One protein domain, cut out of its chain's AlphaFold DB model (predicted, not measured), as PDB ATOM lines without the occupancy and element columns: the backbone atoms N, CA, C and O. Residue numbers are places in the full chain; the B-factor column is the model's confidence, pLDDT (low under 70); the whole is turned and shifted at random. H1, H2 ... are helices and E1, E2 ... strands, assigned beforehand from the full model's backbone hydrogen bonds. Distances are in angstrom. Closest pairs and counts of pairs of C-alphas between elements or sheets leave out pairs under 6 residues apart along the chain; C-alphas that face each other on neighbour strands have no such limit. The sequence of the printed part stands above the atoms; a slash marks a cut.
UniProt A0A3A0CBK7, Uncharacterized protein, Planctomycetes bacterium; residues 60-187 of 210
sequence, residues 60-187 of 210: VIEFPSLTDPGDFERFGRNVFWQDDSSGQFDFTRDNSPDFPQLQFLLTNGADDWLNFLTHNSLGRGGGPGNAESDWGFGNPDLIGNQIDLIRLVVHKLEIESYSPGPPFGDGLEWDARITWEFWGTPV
ATOM      1  N   VAL A  60     215.690 212.661 181.566       95.50
ATOM      2  CA  VAL A  60     214.519 213.377 181.057       95.50
ATOM      3  C   VAL A  60     214.129 214.515 181.988       95.50
ATOM      4  O   VAL A  60     214.287 214.416 183.204       95.50
ATOM      5  N   ILE A  61     213.586 215.581 181.404       95.50
ATOM      6  CA  ILE A  61     212.892 216.634 182.146       95.50
ATOM      7  C   ILE A  61     211.402 216.341 182.016       95.50
ATOM      8  O   ILE A  61     210.858 216.354 180.912       95.50
ATOM      9  N   GLU A  62     210.751 216.020 183.125       95.62
ATOM     10  CA  GLU A  62     209.313 215.812 183.193       95.62
ATOM     11  C   GLU A  62     208.622 217.079 183.717       95.62
ATOM     12  O   GLU A  62     209.078 217.699 184.676       95.62
ATOM     13  N   PHE A  63     207.535 217.481 183.062       95.94
ATOM     14  CA  PHE A  63     206.812 218.723 183.341       95.94
ATOM     15  C   PHE A  63     205.299 218.531 183.127       95.94
ATOM     16  O   PHE A  63     204.901 217.621 182.394       95.94
ATOM     17  N   PRO A  64     204.428 219.337 183.765       94.94
ATOM     18  CA  PRO A  64     202.979 219.226 183.594       94.94
ATOM     19  C   PRO A  64     202.558 219.390 182.130       94.94
ATOM     20  O   PRO A  64     202.979 220.342 181.471       94.94
ATOM     21  N   SER A  65     201.700 218.501 181.615       94.88
ATOM     22  CA  SER A  65     201.180 218.671 180.254       94.88
ATOM     23  C   SER A  65     200.313 219.927 180.167       94.88
ATOM     24  O   SER A  65     199.408 220.144 180.978       94.88
ATOM     25  N   LEU A  66     200.541 220.725 179.122       92.50
ATOM     26  CA  LEU A  66     199.686 221.867 178.799       92.50
ATOM     27  C   LEU A  66     198.360 221.439 178.152       92.50
ATOM     28  O   LEU A  66     197.434 222.246 178.052       92.50
ATOM     29  N   THR A  67     198.275 220.192 177.676       93.69
ATOM     30  CA  THR A  67     197.129 219.692 176.900       93.69
ATOM     31  C   THR A  67     196.227 218.740 177.674       93.69
ATOM     32  O   THR A  67     195.020 218.744 177.424       93.69
ATOM     33  N   ASP A  68     196.773 217.983 178.629       94.06
ATOM     34  CA  ASP A  68     196.012 217.057 179.471       94.06
ATOM     35  C   ASP A  68     196.272 217.334 180.965       94.06
ATOM     36  O   ASP A  68     197.282 216.893 181.523       94.06
ATOM     37  N   PRO A  69     195.397 218.113 181.634       90.75
ATOM     38  CA  PRO A  69     195.581 218.463 183.035       90.75
ATOM     39  C   PRO A  69     195.625 217.223 183.937       90.75
ATOM     40  O   PRO A  69     194.631 216.516 184.098       90.75
ATOM     41  N   GLY A  70     196.763 217.013 184.597       89.69
ATOM     42  CA  GLY A  70     197.002 215.864 185.475       89.69
ATOM     43  C   GLY A  70     197.902 214.791 184.865       89.69
ATOM     44  O   GLY A  70     198.283 213.871 185.591       89.69
ATOM     45  N   ASP A  71     198.270 214.926 183.589       94.44
ATOM     46  CA  ASP A  71     199.346 214.151 182.976       94.44
ATOM     47  C   ASP A  71     200.665 214.942 182.953       94.44
ATOM     48  O   ASP A  71     200.696 216.169 183.111       94.44
ATOM     49  N   PHE A  72     201.764 214.220 182.751       93.62
ATOM     50  CA  PHE A  72     203.105 214.776 182.652       93.62
ATOM     51  C   PHE A  72     203.738 214.436 181.301       93.62
ATOM     52  O   PHE A  72     203.730 213.292 180.841       93.62
ATOM     53  N   GLU A  73     204.349 215.438 180.682       95.50
ATOM     54  CA  GLU A  73     205.163 215.271 179.486       95.50
ATOM     55  C   GLU A  73     206.631 215.092 179.856       95.50
ATOM     56  O   GLU A  73     207.076 215.503 180.921       95.50
ATOM     57  N   ARG A  74     207.392 214.433 178.976       95.06
ATOM     58  CA  ARG A  74     208.800 214.100 179.216       95.06
ATOM     59  C   ARG A  74     209.649 214.540 178.041       95.06
ATOM     60  O   ARG A  74     209.589 213.934 176.972       95.06
ATOM     61  N   PHE A  75     210.475 215.545 178.268       96.81
ATOM     62  CA  PHE A  75     211.511 215.988 177.350       96.81
ATOM     63  C   PHE A  75     212.755 215.104 177.479       96.81
ATOM     64  O   PHE A  75     213.120 214.714 178.583       96.81
ATOM     65  N   GLY A  76     213.419 214.786 176.366       95.25
ATOM     66  CA  GLY A  76     214.616 213.930 176.366       95.25
ATOM     67  C   GLY A  76     214.360 212.430 176.177       95.25
ATOM     68  O   GLY A  76     215.285 211.626 176.277       95.25
ATOM     69  N   ARG A  77     213.116 212.027 175.886       93.44
ATOM     70  CA  ARG A  77     212.772 210.622 175.609       93.44
ATOM     71  C   ARG A  77     213.532 210.075 174.398       93.44
ATOM     72  O   ARG A  77     213.767 210.789 173.426       93.44
ATOM     73  N   ASN A  78     213.794 208.767 174.420       93.19
ATOM     74  CA  ASN A  78     214.445 208.012 173.338       93.19
ATOM     75  C   ASN A  78     215.919 208.384 173.087       93.19
ATOM     76  O   ASN A  78     216.483 207.978 172.070       93.19
ATOM     77  N   VAL A  79     216.549 209.129 173.999       95.19
ATOM     78  CA  VAL A  79     217.999 209.344 174.014       95.19
ATOM     79  C   VAL A  79     218.577 208.491 175.129       95.19
ATOM     80  O   VAL A  79     218.414 208.801 176.309       95.19
ATOM     81  N   PHE A  80     219.225 207.396 174.742       94.81
ATOM     82  CA  PHE A  80     219.771 206.436 175.685       94.81
ATOM     83  C   PHE A  80     221.292 206.519 175.790       94.81
ATOM     84  O   PHE A  80     221.999 206.640 174.789       94.81
ATOM     85  N   TRP A  81     221.769 206.379 177.019       94.50
ATOM     86  CA  TRP A  81     223.160 206.403 177.430       94.50
ATOM     87  C   TRP A  81     223.533 205.036 177.992       94.50
ATOM     88  O   TRP A  81     222.802 204.450 178.792       94.50
ATOM     89  N   GLN A  82     224.655 204.510 177.519       95.06
ATOM     90  CA  GLN A  82     225.163 203.196 177.902       95.06
ATOM     91  C   GLN A  82     226.134 203.315 179.076       95.06
ATOM     92  O   GLN A  82     226.594 204.412 179.400       95.06
ATOM     93  N   ASP A  83     226.463 202.184 179.689       93.62
ATOM     94  CA  ASP A  83     227.551 202.123 180.666       93.62
ATOM     95  C   ASP A  83     228.855 202.681 180.068       93.62
ATOM     96  O   ASP A  83     229.102 202.543 178.862       93.62
ATOM     97  N   ASP A  84     229.639 203.374 180.891       94.81
ATOM     98  CA  ASP A  84     230.849 204.122 180.518       94.81
ATOM     99  C   ASP A  84     230.662 205.197 179.421       94.81
ATOM    100  O   ASP A  84     231.634 205.678 178.823       94.81
ATOM    101  N   SER A  85     229.425 205.604 179.112       95.38
ATOM    102  CA  SER A  85     229.186 206.607 178.068       95.38
ATOM    103  C   SER A  85     229.431 208.045 178.541       95.38
ATOM    104  O   SER A  85     229.271 208.408 179.706       95.38
ATOM    105  N   SER A  86     229.829 208.888 177.589       96.81
ATOM    106  CA  SER A  86     229.934 210.340 177.741       96.81
ATOM    107  C   SER A  86     229.609 211.017 176.412       96.81
ATOM    108  O   SER A  86     229.684 210.394 175.347       96.81
ATOM    109  N   GLY A  87     229.228 212.290 176.459       97.25
ATOM    110  CA  GLY A  87     228.936 213.076 175.266       97.25
ATOM    111  C   GLY A  87     227.869 214.130 175.507       97.25
ATOM    112  O   GLY A  87     227.586 214.507 176.640       97.25
ATOM    113  N   GLN A  88     227.266 214.601 174.422       97.56
ATOM    114  CA  GLN A  88     226.171 215.559 174.483       97.56
ATOM    115  C   GLN A  88     225.080 215.225 173.469       97.56
ATOM    116  O   GLN A  88     225.361 214.645 172.416       97.56
ATOM    117  N   PHE A  89     223.854 215.634 173.773       98.00
ATOM    118  CA  PHE A  89     222.741 215.626 172.837       98.00
ATOM    119  C   PHE A  89     222.079 217.001 172.803       98.00
ATOM    120  O   PHE A  89     221.720 217.562 173.840       98.00
ATOM    121  N   ASP A  90     221.909 217.521 171.592       98.00
ATOM    122  CA  ASP A  90     221.368 218.847 171.327       98.00
ATOM    123  C   ASP A  90     219.888 218.706 170.952       98.00
ATOM    124  O   ASP A  90     219.549 218.246 169.859       98.00
ATOM    125  N   PHE A  91     218.998 219.092 171.860       97.94
ATOM    126  CA  PHE A  91     217.562 219.115 171.628       97.94
ATOM    127  C   PHE A  91     217.157 220.450 171.007       97.94
ATOM    128  O   PHE A  91     217.421 221.525 171.546       97.94
ATOM    129  N   THR A  92     216.483 220.381 169.868       97.62
ATOM    130  CA  THR A  92     215.967 221.529 169.128       97.62
ATOM    131  C   THR A  92     214.497 221.311 168.808       97.62
ATOM    132  O   THR A  92     213.970 220.199 168.904       97.62
ATOM    133  N   ARG A  93     213.825 222.368 168.348       97.25
ATOM    134  CA  ARG A  93     212.440 222.273 167.868       97.25
ATOM    135  C   ARG A  93     212.243 221.212 166.775       97.25
ATOM    136  O   ARG A  93     211.167 220.633 166.692       97.25
ATOM    137  N   ASP A  94     213.265 220.953 165.959       97.69
ATOM    138  CA  ASP A  94     213.159 220.057 164.803       97.69
ATOM    139  C   ASP A  94     213.317 218.573 165.166       97.69
ATOM    140  O   ASP A  94     212.804 217.712 164.451       97.69
ATOM    141  N   ASN A  95     214.022 218.258 166.258       97.38
ATOM    142  CA  ASN A  95     214.290 216.873 166.663       97.38
ATOM    143  C   ASN A  95     213.553 216.439 167.940       97.38
ATOM    144  O   ASN A  95     213.617 215.265 168.299       97.38
ATOM    145  N   SER A  96     212.853 217.361 168.606       97.06
ATOM    146  CA  SER A  96     212.226 217.131 169.908       97.06
ATOM    147  C   SER A  96     210.785 217.649 169.919       97.06
ATOM    148  O   SER A  96     210.570 218.851 170.079       97.06
ATOM    149  N   PRO A  97     209.775 216.767 169.773       96.31
ATOM    150  CA  PRO A  97     208.365 217.166 169.714       96.31
ATOM    151  C   PRO A  97     207.886 217.963 170.933       96.31
ATOM    152  O   PRO A  97     207.058 218.859 170.796       96.31
ATOM    153  N   ASP A  98     208.442 217.662 172.109       96.25
ATOM    154  CA  ASP A  98     208.063 218.274 173.387       96.25
ATOM    155  C   ASP A  98     208.785 219.621 173.637       96.25
ATOM    156  O   ASP A  98     208.483 220.330 174.597       96.25
ATOM    157  N   PHE A  99     209.722 220.012 172.760       97.00
ATOM    158  CA  PHE A  99     210.521 221.236 172.901       97.00
ATOM    159  C   PHE A  99     209.681 222.512 173.017       97.00
ATOM    160  O   PHE A  99     209.961 223.308 173.910       97.00
ATOM    161  N   PRO A 100     208.652 222.756 172.173       96.81
ATOM    162  CA  PRO A 100     207.885 223.996 172.259       96.81
ATOM    163  C   PRO A 100     207.130 224.151 173.582       96.81
ATOM    164  O   PRO A 100     206.948 225.278 174.037       96.81
ATOM    165  N   GLN A 101     206.696 223.044 174.191       96.00
ATOM    166  CA  GLN A 101     205.986 223.084 175.469       96.00
ATOM    167  C   GLN A 101     206.940 223.388 176.620       96.00
ATOM    168  O   GLN A 101     206.680 224.314 177.384       96.00
ATOM    169  N   LEU A 102     208.077 222.685 176.686       95.88
ATOM    170  CA  LEU A 102     209.095 222.968 177.696       95.88
ATOM    171  C   LEU A 102     209.617 224.406 177.560       95.88
ATOM    172  O   LEU A 102     209.682 225.128 178.544       95.88
ATOM    173  N   GLN A 103     209.900 224.860 176.334       95.25
ATOM    174  CA  GLN A 103     210.279 226.249 176.069       95.25
ATOM    175  C   GLN A 103     209.238 227.243 176.595       95.25
ATOM    176  O   GLN A 103     209.615 228.280 177.134       95.25
ATOM    177  N   PHE A 104     207.945 226.966 176.404       94.75
ATOM    178  CA  PHE A 104     206.884 227.839 176.892       94.75
ATOM    179  C   PHE A 104     206.887 227.930 178.417       94.75
ATOM    180  O   PHE A 104     206.809 229.042 178.925       94.75
ATOM    181  N   LEU A 105     207.007 226.801 179.122       93.62
ATOM    182  CA  LEU A 105     207.063 226.777 180.587       93.62
ATOM    183  C   LEU A 105     208.243 227.608 181.098       93.62
ATOM    184  O   LEU A 105     208.034 228.615 181.757       93.62
ATOM    185  N   LEU A 106     209.447 227.318 180.602       92.81
ATOM    186  CA  LEU A 106     210.674 228.008 181.018       92.81
ATOM    187  C   LEU A 106     210.676 229.526 180.745       92.81
ATOM    188  O   LEU A 106     211.530 230.246 181.244       92.81
ATOM    189  N   THR A 107     209.799 230.041 179.873       92.81
ATOM    190  CA  THR A 107     209.838 231.449 179.416       92.81
ATOM    191  C   THR A 107     208.554 232.232 179.687       92.81
ATOM    192  O   THR A 107     208.474 233.420 179.345       92.81
ATOM    193  N   ASN A 108     207.537 231.611 180.294       92.19
ATOM    194  CA  ASN A 108     206.243 232.251 180.552       92.19
ATOM    195  C   ASN A 108     206.260 233.186 181.784       92.19
ATOM    196  O   ASN A 108     205.301 233.938 181.986       92.19
ATOM    197  N   GLY A 109     207.343 233.173 182.570       90.50
ATOM    198  CA  GLY A 109     207.504 233.968 183.789       90.50
ATOM    199  C   GLY A 109     206.744 233.442 185.011       90.50
ATOM    200  O   GLY A 109     206.645 234.161 186.008       90.50
ATOM    201  N   ALA A 110     206.171 232.244 184.925       92.25
ATOM    202  CA  ALA A 110     205.661 231.481 186.051       92.25
ATOM    203  C   ALA A 110     206.777 230.597 186.621       92.25
ATOM    204  O   ALA A 110     207.719 230.246 185.926       92.25
ATOM    205  N   ASP A 111     206.662 230.270 187.905       92.31
ATOM    206  CA  ASP A 111     207.575 229.357 188.592       92.31
ATOM    207  C   ASP A 111     207.012 227.937 188.458       92.31
ATOM    208  O   ASP A 111     206.227 227.474 189.295       92.31
ATOM    209  N   ASP A 112     207.292 227.312 187.313       92.50
ATOM    210  CA  ASP A 112     206.696 226.037 186.921       92.50
ATOM    211  C   ASP A 112     207.395 224.845 187.595       92.50
ATOM    212  O   ASP A 112     208.568 224.884 187.960       92.50
ATOM    213  N   TRP A 113     206.665 223.747 187.800       92.50
ATOM    214  CA  TRP A 113     207.226 222.550 188.434       92.50
ATOM    215  C   TRP A 113     207.975 221.685 187.416       92.50
ATOM    216  O   TRP A 113     207.373 221.220 186.445       92.50
ATOM    217  N   LEU A 114     209.251 221.397 187.680       94.12
ATOM    218  CA  LEU A 114     210.108 220.561 186.837       94.12
ATOM    219  C   LEU A 114     210.665 219.373 187.627       94.12
ATOM    220  O   LEU A 114     211.192 219.519 188.734       94.12
ATOM    221  N   ASN A 115     210.596 218.195 187.013       93.25
ATOM    222  CA  ASN A 115     211.174 216.954 187.509       93.25
ATOM    223  C   ASN A 115     212.376 216.565 186.641       93.25
ATOM    224  O   ASN A 115     212.232 216.380 185.435       93.25
ATOM    225  N   PHE A 116     213.543 216.350 187.238       91.81
ATOM    226  CA  PHE A 116     214.691 215.768 186.540       91.81
ATOM    227  C   PHE A 116     214.741 214.282 186.851       91.81
ATOM    228  O   PHE A 116     215.129 213.889 187.949       91.81
ATOM    229  N   LEU A 117     214.319 213.450 185.904       91.69
ATOM    230  CA  LEU A 117     214.178 212.016 186.114       91.69
ATOM    231  C   LEU A 117     215.231 211.238 185.335       91.69
ATOM    232  O   LEU A 117     215.609 211.594 184.220       91.69
ATOM    233  N   THR A 118     215.632 210.107 185.898       90.75
ATOM    234  CA  THR A 118     216.387 209.084 185.175       90.75
ATOM    235  C   THR A 118     215.499 207.878 184.983       90.75
ATOM    236  O   THR A 118     214.906 207.387 185.942       90.75
ATOM    237  N   HIS A 119     215.372 207.410 183.748       89.25
ATOM    238  CA  HIS A 119     214.564 206.249 183.402       89.25
ATOM    239  C   HIS A 119     215.438 205.197 182.731       89.25
ATOM    240  O   HIS A 119     216.361 205.513 181.991       89.25
ATOM    241  N   ASN A 120     215.104 203.930 182.931       87.31
ATOM    242  CA  ASN A 120     215.631 202.855 182.108       87.31
ATOM    243  C   ASN A 120     214.763 202.637 180.854       87.31
ATOM    244  O   ASN A 120     213.701 203.244 180.692       87.31
ATOM    245  N   SER A 121     215.180 201.714 179.987       83.06
ATOM    246  CA  SER A 121     214.446 201.352 178.763       83.06
ATOM    247  C   SER A 121     213.035 200.794 178.990       83.06
ATOM    248  O   SER A 121     212.223 200.751 178.074       83.06
ATOM    249  N   LEU A 122     212.700 200.392 180.220       80.56
ATOM    250  CA  LEU A 122     211.352 199.959 180.599       80.56
ATOM    251  C   LEU A 122     210.466 201.128 181.060       80.56
ATOM    252  O   LEU A 122     209.359 200.903 181.551       80.56
ATOM    253  N   GLY A 123     210.961 202.366 180.963       78.00
ATOM    254  CA  GLY A 123     210.276 203.568 181.427       78.00
ATOM    255  C   GLY A 123     210.170 203.665 182.949       78.00
ATOM    256  O   GLY A 123     209.408 204.494 183.441       78.00
ATOM    257  N   ARG A 124     210.906 202.829 183.696       79.38
ATOM    258  CA  ARG A 124     210.966 202.887 185.160       79.38
ATOM    259  C   ARG A 124     212.079 203.830 185.561       79.38
ATOM    260  O   ARG A 124     213.188 203.723 185.046       79.38
ATOM    261  N   GLY A 125     211.774 204.719 186.485       80.38
ATOM    262  CA  GLY A 125     212.681 205.777 186.850       80.38
ATOM    263  C   GLY A 125     212.207 206.561 188.050       80.38
ATOM    264  O   GLY A 125     211.136 206.302 188.605       80.38
ATOM    265  N   GLY A 126     213.032 207.515 188.430       84.50
ATOM    266  CA  GLY A 126     212.755 208.460 189.488       84.50
ATOM    267  C   GLY A 126     213.732 209.615 189.404       84.50
ATOM    268  O   GLY A 126     214.673 209.605 188.606       84.50
ATOM    269  N   GLY A 127     213.476 210.617 190.222       86.31
ATOM    270  CA  GLY A 127     214.338 211.768 190.339       86.31
ATOM    271  C   GLY A 127     213.649 212.894 191.092       86.31
ATOM    272  O   GLY A 127     212.475 212.769 191.462       86.31
ATOM    273  N   PRO A 128     214.392 213.957 191.402       88.31
ATOM    274  CA  PRO A 128     213.882 215.080 192.151       88.31
ATOM    275  C   PRO A 128     212.963 215.942 191.287       88.31
ATOM    276  O   PRO A 128     213.196 216.142 190.095       88.31
ATOM    277  N   GLY A 129     211.946 216.486 191.940       89.81
ATOM    278  CA  GLY A 129     211.076 217.523 191.414       89.81
ATOM    279  C   GLY A 129     211.111 218.735 192.315       89.81
ATOM    280  O   GLY A 129     211.042 218.555 193.529       89.81
ATOM    281  N   ASN A 130     211.212 219.926 191.733       91.88
ATOM    282  CA  ASN A 130     211.070 221.205 192.433       91.88
ATOM    283  C   ASN A 130     210.496 222.262 191.481       91.88
ATOM    284  O   ASN A 130     210.363 222.019 190.279       91.88
ATOM    285  N   ALA A 131     210.171 223.432 192.026       92.12
ATOM    286  CA  ALA A 131     209.865 224.605 191.222       92.12
ATOM    287  C   ALA A 131     211.111 225.056 190.436       92.12
ATOM    288  O   ALA A 131     212.243 224.823 190.868       92.12
ATOM    289  N   GLU A 132     210.911 225.669 189.277       89.12
ATOM    290  CA  GLU A 132     211.981 226.146 188.405       89.12
ATOM    291  C   GLU A 132     212.935 227.092 189.158       89.12
ATOM    292  O   GLU A 132     214.151 226.888 189.155       89.12
ATOM    293  N   SER A 133     212.415 227.998 189.982       88.88
ATOM    294  CA  SER A 133     213.236 228.914 190.779       88.88
ATOM    295  C   SER A 133     214.218 228.220 191.746       88.88
ATOM    296  O   SER A 133     215.312 228.745 191.992       88.88
ATOM    297  N   ASP A 134     213.896 227.017 192.242       87.88
ATOM    298  CA  ASP A 134     214.766 226.225 193.126       87.88
ATOM    299  C   ASP A 134     215.943 225.578 192.380       87.88
ATOM    300  O   ASP A 134     216.986 225.294 192.976       87.88
ATOM    301  N   TRP A 135     215.809 225.372 191.068       83.94
ATOM    302  CA  TRP A 135     216.874 224.855 190.205       83.94
ATOM    303  C   TRP A 135     217.882 225.935 189.780       83.94
ATOM    304  O   TRP A 135     218.824 225.650 189.041       83.94
ATOM    305  N   GLY A 136     217.726 227.164 190.283       73.19
ATOM    306  CA  GLY A 136     218.662 228.263 190.056       73.19
ATOM    307  C   GLY A 136     218.370 229.095 188.809       73.19
ATOM    308  O   GLY A 136     219.211 229.909 188.425       73.19
ATOM    309  N   PHE A 137     217.191 228.936 188.201       68.50
ATOM    310  CA  PHE A 137     216.760 229.750 187.062       68.50
ATOM    311  C   PHE A 137     216.409 231.207 187.462       68.50
ATOM    312  O   PHE A 137     216.448 232.113 186.623       68.50
ATOM    313  N   GLY A 138     216.237 231.484 188.762       64.25
ATOM    314  CA  GLY A 138     215.994 232.824 189.301       64.25
ATOM    315  C   GLY A 138     214.507 233.133 189.476       64.25
ATOM    316  O   GLY A 138     213.701 232.255 189.736       64.25
ATOM    317  N   ASN A 139     214.147 234.420 189.469       57.53
ATOM    318  CA  ASN A 139     212.752 234.844 189.350       57.53
ATOM    319  C   ASN A 139     212.700 236.241 188.692       57.53
ATOM    320  O   ASN A 139     213.258 237.188 189.269       57.53
ATOM    321  N   PRO A 140     212.057 236.406 187.518       55.94
ATOM    322  CA  PRO A 140     211.379 235.378 186.724       55.94
ATOM    323  C   PRO A 140     212.351 234.627 185.803       55.94
ATOM    324  O   PRO A 140     213.245 235.243 185.212       55.94
ATOM    325  N   ASP A 141     212.120 233.325 185.669       73.19
ATOM    326  CA  ASP A 141     212.877 232.404 184.823       73.19
ATOM    327  C   ASP A 141     212.750 232.715 183.351       73.19
ATOM    328  O   ASP A 141     211.662 233.071 182.898       73.19
ATOM    329  N   LEU A 142     213.901 232.640 182.669       85.75
ATOM    330  CA  LEU A 142     214.203 232.886 181.248       85.75
ATOM    331  C   LEU A 142     213.287 233.870 180.503       85.75
ATOM    332  O   LEU A 142     213.253 233.886 179.271       85.75
ATOM    333  N   ILE A 143     212.600 234.755 181.217       89.12
ATOM    334  CA  ILE A 143     211.501 235.541 180.692       89.12
ATOM    335  C   ILE A 143     212.067 236.543 179.703       89.12
ATOM    336  O   ILE A 143     213.113 237.159 179.923       89.12
ATOM    337  N   GLY A 144     211.379 236.691 178.576       86.75
ATOM    338  CA  GLY A 144     211.894 237.516 177.493       86.75
ATOM    339  C   GLY A 144     213.115 236.911 176.802       86.75
ATOM    340  O   GLY A 144     213.824 237.648 176.128       86.75
ATOM    341  N   ASN A 145     213.355 235.601 176.913       89.44
ATOM    342  CA  ASN A 145     214.284 234.868 176.056       89.44
ATOM    343  C   ASN A 145     213.536 233.874 175.166       89.44
ATOM    344  O   ASN A 145     212.490 233.333 175.514       89.44
ATOM    345  N   GLN A 146     214.092 233.642 173.984       92.81
ATOM    346  CA  GLN A 146     213.723 232.572 173.082       92.81
ATOM    347  C   GLN A 146     214.803 231.502 173.190       92.81
ATOM    348  O   GLN A 146     215.923 231.697 172.731       92.81
ATOM    349  N   ILE A 147     214.463 230.368 173.797       93.94
ATOM    350  CA  ILE A 147     215.336 229.190 173.823       93.94
ATOM    351  C   ILE A 147     215.430 228.592 172.410       93.94
ATOM    352  O   ILE A 147     214.421 228.239 171.797       93.94
ATOM    353  N   ASP A 148     216.646 228.485 171.895       95.12
ATOM    354  CA  ASP A 148     216.950 227.959 170.563       95.12
ATOM    355  C   ASP A 148     217.437 226.501 170.632       95.12
ATOM    356  O   ASP A 148     217.189 225.711 169.718       95.12
ATOM    357  N   LEU A 149     218.098 226.135 171.734       95.38
ATOM    358  CA  LEU A 149     218.711 224.830 171.959       95.38
ATOM    359  C   LEU A 149     218.671 224.492 173.456       95.38
ATOM    360  O   LEU A 149     218.982 225.328 174.296       95.38
ATOM    361  N   ILE A 150     218.341 223.248 173.792       95.62
ATOM    362  CA  ILE A 150     218.563 222.684 175.128       95.62
ATOM    363  C   ILE A 150     219.557 221.544 174.948       95.62
ATOM    364  O   ILE A 150     219.330 220.666 174.120       95.62
ATOM    365  N   ARG A 151     220.667 221.546 175.679       96.12
ATOM    366  CA  ARG A 151     221.699 220.511 175.570       96.12
ATOM    367  C   ARG A 151     221.763 219.696 176.848       96.12
ATOM    368  O   ARG A 151     221.853 220.254 177.933       96.12
ATOM    369  N   LEU A 152     221.769 218.377 176.706       95.62
ATOM    370  CA  LEU A 152     222.175 217.467 177.772       95.62
ATOM    371  C   LEU A 152     223.633 217.085 177.544       95.62
ATOM    372  O   LEU A 152     223.956 216.529 176.495       95.62
ATOM    373  N   VAL A 153     224.490 217.347 178.523       95.44
ATOM    374  CA  VAL A 153     225.886 216.910 178.560       95.44
ATOM    375  C   VAL A 153     226.021 215.817 179.612       95.44
ATOM    376  O   VAL A 153     225.762 216.045 180.792       95.44
ATOM    377  N   VAL A 154     226.437 214.626 179.191       94.94
ATOM    378  CA  VAL A 154     226.794 213.515 180.076       94.94
ATOM    379  C   VAL A 154     228.310 213.477 180.179       94.94
ATOM    380  O   VAL A 154     229.006 213.065 179.249       94.94
ATOM    381  N   HIS A 155     228.832 213.940 181.313       93.31
ATOM    382  CA  HIS A 155     230.273 213.976 181.572       93.31
ATOM    383  C   HIS A 155     230.814 212.588 181.887       93.31
ATOM    384  O   HIS A 155     231.923 212.243 181.484       93.31
ATOM    385  N   LYS A 156     230.032 211.811 182.638       93.56
ATOM    386  CA  LYS A 156     230.357 210.454 183.065       93.56
ATOM    387  C   LYS A 156     229.064 209.708 183.379       93.56
ATOM    388  O   LYS A 156     228.162 210.302 183.970       93.56
ATOM    389  N   LEU A 157     229.010 208.433 183.023       92.44
ATOM    390  CA  LEU A 157     227.967 207.508 183.437       92.44
ATOM    391  C   LEU A 157     228.595 206.148 183.741       92.44
ATOM    392  O   LEU A 157     229.223 205.563 182.867       92.44
ATOM    393  N   GLU A 158     228.401 205.663 184.960       92.25
ATOM    394  CA  GLU A 158     228.714 204.303 185.394       92.25
ATOM    395  C   GLU A 158     227.399 203.604 185.747       92.25
ATOM    396  O   GLU A 158     226.563 204.169 186.456       92.25
ATOM    397  N   ILE A 159     227.191 202.394 185.230       89.62
ATOM    398  CA  ILE A 159     226.021 201.560 185.507       89.62
ATOM    399  C   ILE A 159     226.511 200.216 186.036       89.62
ATOM    400  O   ILE A 159     227.141 199.432 185.332       89.62
ATOM    401  N   GLU A 160     226.134 199.896 187.265       88.38
ATOM    402  CA  GLU A 160     226.496 198.652 187.925       88.38
ATOM    403  C   GLU A 160     225.265 197.779 188.190       88.38
ATOM    404  O   GLU A 160     224.136 198.241 188.378       88.38
ATOM    405  N   SER A 161     225.479 196.466 188.233       85.88
ATOM    406  CA  SER A 161     224.463 195.536 188.723       85.88
ATOM    407  C   SER A 161     224.276 195.726 190.226       85.88
ATOM    408  O   SER A 161     225.214 195.538 190.998       85.88
ATOM    409  N   TYR A 162     223.048 195.990 190.660       83.56
ATOM    410  CA  TYR A 162     222.706 196.127 192.072       83.56
ATOM    411  C   TYR A 162     221.963 194.885 192.557       83.56
ATOM    412  O   TYR A 162     220.887 194.571 192.060       83.56
ATOM    413  N   SER A 163     222.499 194.163 193.543       85.06
ATOM    414  CA  SER A 163     221.807 193.022 194.162       85.06
ATOM    415  C   SER A 163     221.640 193.261 195.668       85.06
ATOM    416  O   SER A 163     222.501 192.876 196.460       85.06
ATOM    417  N   PRO A 164     220.534 193.896 196.099       79.69
ATOM    418  CA  PRO A 164     220.238 194.136 197.515       79.69
ATOM    419  C   PRO A 164     219.917 192.850 198.294       79.69
ATOM    420  O   PRO A 164     219.776 192.881 199.517       79.69
ATOM    421  N   GLY A 165     219.762 191.718 197.601       80.94
ATOM    422  CA  GLY A 165     219.277 190.467 198.167       80.94
ATOM    423  C   GLY A 165     217.754 190.438 198.390       80.94
ATOM    424  O   GLY A 165     217.033 191.403 198.114       80.94
ATOM    425  N   PRO A 166     217.211 189.303 198.861       78.19
ATOM    426  CA  PRO A 166     215.783 189.169 199.150       78.19
ATOM    427  C   PRO A 166     215.326 190.151 200.248       78.19
ATOM    428  O   PRO A 166     216.037 190.301 201.242       78.19
ATOM    429  N   PRO A 167     214.129 190.766 200.143       80.50
ATOM    430  CA  PRO A 167     213.071 190.549 199.144       80.50
ATOM    431  C   PRO A 167     213.137 191.462 197.903       80.50
ATOM    432  O   PRO A 167     212.210 191.436 197.096       80.50
ATOM    433  N   PHE A 168     214.171 192.292 197.760       74.06
ATOM    434  CA  PHE A 168     214.157 193.439 196.844       74.06
ATOM    435  C   PHE A 168     214.522 193.098 195.387       74.06
ATOM    436  O   PHE A 168     214.195 193.877 194.496       74.06
ATOM    437  N   GLY A 169     215.086 191.909 195.137       75.06
ATOM    438  CA  GLY A 169     215.430 191.426 193.792       75.06
ATOM    439  C   GLY A 169     216.614 192.170 193.169       75.06
ATOM    440  O   GLY A 169     217.037 193.202 193.677       75.06
ATOM    441  N   ASP A 170     217.170 191.630 192.085       81.56
ATOM    442  CA  ASP A 170     218.293 192.259 191.378       81.56
ATOM    443  C   ASP A 170     217.827 193.474 190.568       81.56
ATOM    444  O   ASP A 170     216.732 193.479 189.997       81.56
ATOM    445  N   GLY A 171     218.686 194.480 190.470       81.19
ATOM    446  CA  GLY A 171     218.450 195.718 189.755       81.19
ATOM    447  C   GLY A 171     219.720 196.382 189.231       81.19
ATOM    448  O   GLY A 171     220.726 195.718 188.986       81.19
ATOM    449  N   LEU A 172     219.646 197.694 189.026       81.31
ATOM    450  CA  LEU A 172     220.745 198.534 188.558       81.31
ATOM    451  C   LEU A 172     221.042 199.624 189.588       81.31
ATOM    452  O   LEU A 172     220.128 200.172 190.199       81.31
ATOM    453  N   GLU A 173     222.314 199.927 189.762       84.81
ATOM    454  CA  GLU A 173     222.812 201.129 190.422       84.81
ATOM    455  C   GLU A 173     223.551 201.939 189.362       84.81
ATOM    456  O   GLU A 173     224.080 201.378 188.405       84.81
ATOM    457  N   TRP A 174     223.521 203.259 189.467       86.50
ATOM    458  CA  TRP A 174     224.225 204.102 188.517       86.50
ATOM    459  C   TRP A 174     224.764 205.349 189.203       86.50
ATOM    460  O   TRP A 174     224.169 205.870 190.149       86.50
ATOM    461  N   ASP A 175     225.895 205.821 188.698       88.12
ATOM    462  CA  ASP A 175     226.490 207.098 189.055       88.12
ATOM    463  C   ASP A 175     226.670 207.908 187.774       88.12
ATOM    464  O   ASP A 175     227.349 207.490 186.835       88.12
ATOM    465  N   ALA A 176     226.008 209.057 187.710       87.62
ATOM    466  CA  ALA A 176     226.044 209.915 186.543       87.62
ATOM    467  C   ALA A 176     226.415 211.328 186.960       87.62
ATOM    468  O   ALA A 176     225.900 211.855 187.943       87.62
ATOM    469  N   ARG A 177     227.264 211.951 186.146       90.50
ATOM    470  CA  ARG A 177     227.541 213.379 186.209       90.50
ATOM    471  C   ARG A 177     227.003 214.015 184.942       90.50
ATOM    472  O   ARG A 177     227.592 213.857 183.870       90.50
ATOM    473  N   ILE A 178     225.894 214.731 185.074       90.44
ATOM    474  CA  ILE A 178     225.196 215.342 183.942       90.44
ATOM    475  C   ILE A 178     224.996 216.841 184.138       90.44
ATOM    476  O   ILE A 178     224.982 217.345 185.261       90.44
ATOM    477  N   THR A 179     224.824 217.540 183.022       90.75
ATOM    478  CA  THR A 179     224.487 218.960 182.977       90.75
ATOM    479  C   THR A 179     223.437 219.189 181.901       90.75
ATOM    480  O   THR A 179     223.606 218.759 180.762       90.75
ATOM    481  N   TRP A 180     222.358 219.874 182.259       91.88
ATOM    482  CA  TRP A 180     221.445 220.480 181.293       91.88
ATOM    483  C   TRP A 180     221.881 221.916 181.047       91.88
ATOM    484  O   TRP A 180     222.139 222.611 182.018       91.88
ATOM    485  N   GLU A 181     221.964 222.335 179.786       90.62
ATOM    486  CA  GLU A 181     222.329 223.688 179.363       90.62
ATOM    487  C   GLU A 181     221.211 224.289 178.496       90.62
ATOM    488  O   GLU A 181     220.686 223.622 177.598       90.62
ATOM    489  N   PHE A 182     220.883 225.563 178.706       91.25
ATOM    490  CA  PHE A 182     219.774 226.244 178.028       91.25
ATOM    491  C   PHE A 182     220.289 227.399 177.173       91.25
ATOM    492  O   PHE A 182     220.709 228.435 177.664       91.25
ATOM    493  N   TRP A 183     220.236 227.246 175.860       91.81
ATOM    494  CA  TRP A 183     220.816 228.189 174.915       91.81
ATOM    495  C   TRP A 183     219.715 228.955 174.202       91.81
ATOM    496  O   TRP A 183     218.792 228.364 173.643       91.81
ATOM    497  N   GLY A 184     219.808 230.279 174.190       90.50
ATOM    498  CA  GLY A 184     218.782 231.114 173.583       90.50
ATOM    499  C   GLY A 184     219.227 232.538 173.316       90.50
ATOM    500  O   GLY A 184     220.359 232.936 173.597       90.50
ATOM    501  N   THR A 185     218.301 233.311 172.767       90.31
ATOM    502  CA  THR A 185     218.484 234.725 172.457       90.31
ATOM    503  C   THR A 185     217.431 235.573 173.163       90.31
ATOM    504  O   THR A 185     216.273 235.164 173.250       90.31
ATOM    505  N   PRO A 186     217.776 236.774 173.660       89.06
ATOM    506  CA  PRO A 186     216.777 237.677 174.211       89.06
ATOM    507  C   PRO A 186     215.730 238.034 173.152       89.06
ATOM    508  O   PRO A 186     216.069 238.498 172.059       89.06
ATOM    509  N   VAL A 187     214.454 237.858 173.485       86.81
ATOM    510  CA  VAL A 187     213.336 238.384 172.705       86.81
ATOM    511  C   VAL A 187     213.378 239.901 172.853       86.81
ATOM    512  O   VAL A 187     213.271 240.404 173.974       86.81
TER     513      VAL A 187
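Overview. This is residues 60 to 187 of the 210 residues of an uncharacterized protein of Planctomycetes bacterium (UniProt A0A3A0CBK7). A long, bowed hairpin of two strands, E6 and E7, runs the length of the domain with the short strand E3 beside E6, and a small, strongly twisted four-stranded sheet lies across from it, with helix H1 packed between the two sheets towards one end. The turn of the long hairpin, residues 163 to 170, makes the other end of the longest axis. The printed part has 128 residues, with named elements in the order E1, E2, E3, H1, E4, E5, H2, E6, E7, and is mostly strand. Both sheets are antiparallel, in the orders E2 - E1 - E4 - E5 and E3 - E6 - E7. The whole is compact by its radius of gyration of the C-alphas, 16.1 A, yet elongated, spanning 53 by 32 by 26 A.

Along the chain. E1, residues 60 to 64, begins at C-alpha 60 (214.519, 213.377, 181.057) and is 13.2 A long. E2, residues 72 to 75, measures 10.0 A, and E3, residues 87 to 91, 13.4 A. H1, residues 99 to 107, measures 12.1 A. E4, residues 113 to 120, measures 22.3 A, E5, residues 129 to 131, 7.2 A, and H2, residues 132 to 135, 5.4 A. E6, residues 145 to 162, measures 42.8 A and bends by 62 degrees at residue 148. E7, residues 171 to 186, measures 44.8 A, bends by 58 degrees at residue 175 and ends at C-alpha 186 (216.777, 237.677, 174.211).

Arrangement. In the hairpin E1 and E2, N 63 and O 73 are 3.0 A apart, within hydrogen-bond range. E4 pairs with E1 over residues 115 to 117, with N 62 and O 115 at 2.8 A, and with E5 over residues 113 to 115, with N 114 and O 130 at 2.9 A. H1 is on this sheet at a height of 9.9 A and runs across the strands, at 69 degrees to E1 on the local plane. H1 is also on the sheet E3 - E6 - E7, over E6 at a height of 8.7 A; its closest C-alphas to E6 are those of Gln 103 and Ile 147, 6.3 A. Between E3 and E6, N 89 and O 152 are 2.9 A apart; in the hairpin E6 and E7, N 153 and O 179 are 2.8 A apart. E4 and E6 are apart. H2 only grazes the first sheet, with Trp 113 and Glu 132 the closest C-alphas of E4 and H2, 6.0 A. In H1 every O i to N i+4 pair is within hydrogen-bond range; H2 is too short for such a pair.

Size, cuts and confidence. The C-alphas of Pro 166 and Val 187 are the two farthest apart, 55.9 A. The printed part has no cut, and its one long link joins E2 to E3 through 11 residues. The mean pLDDT of the printed part is 89.9; residues 137 to 140 are under 70.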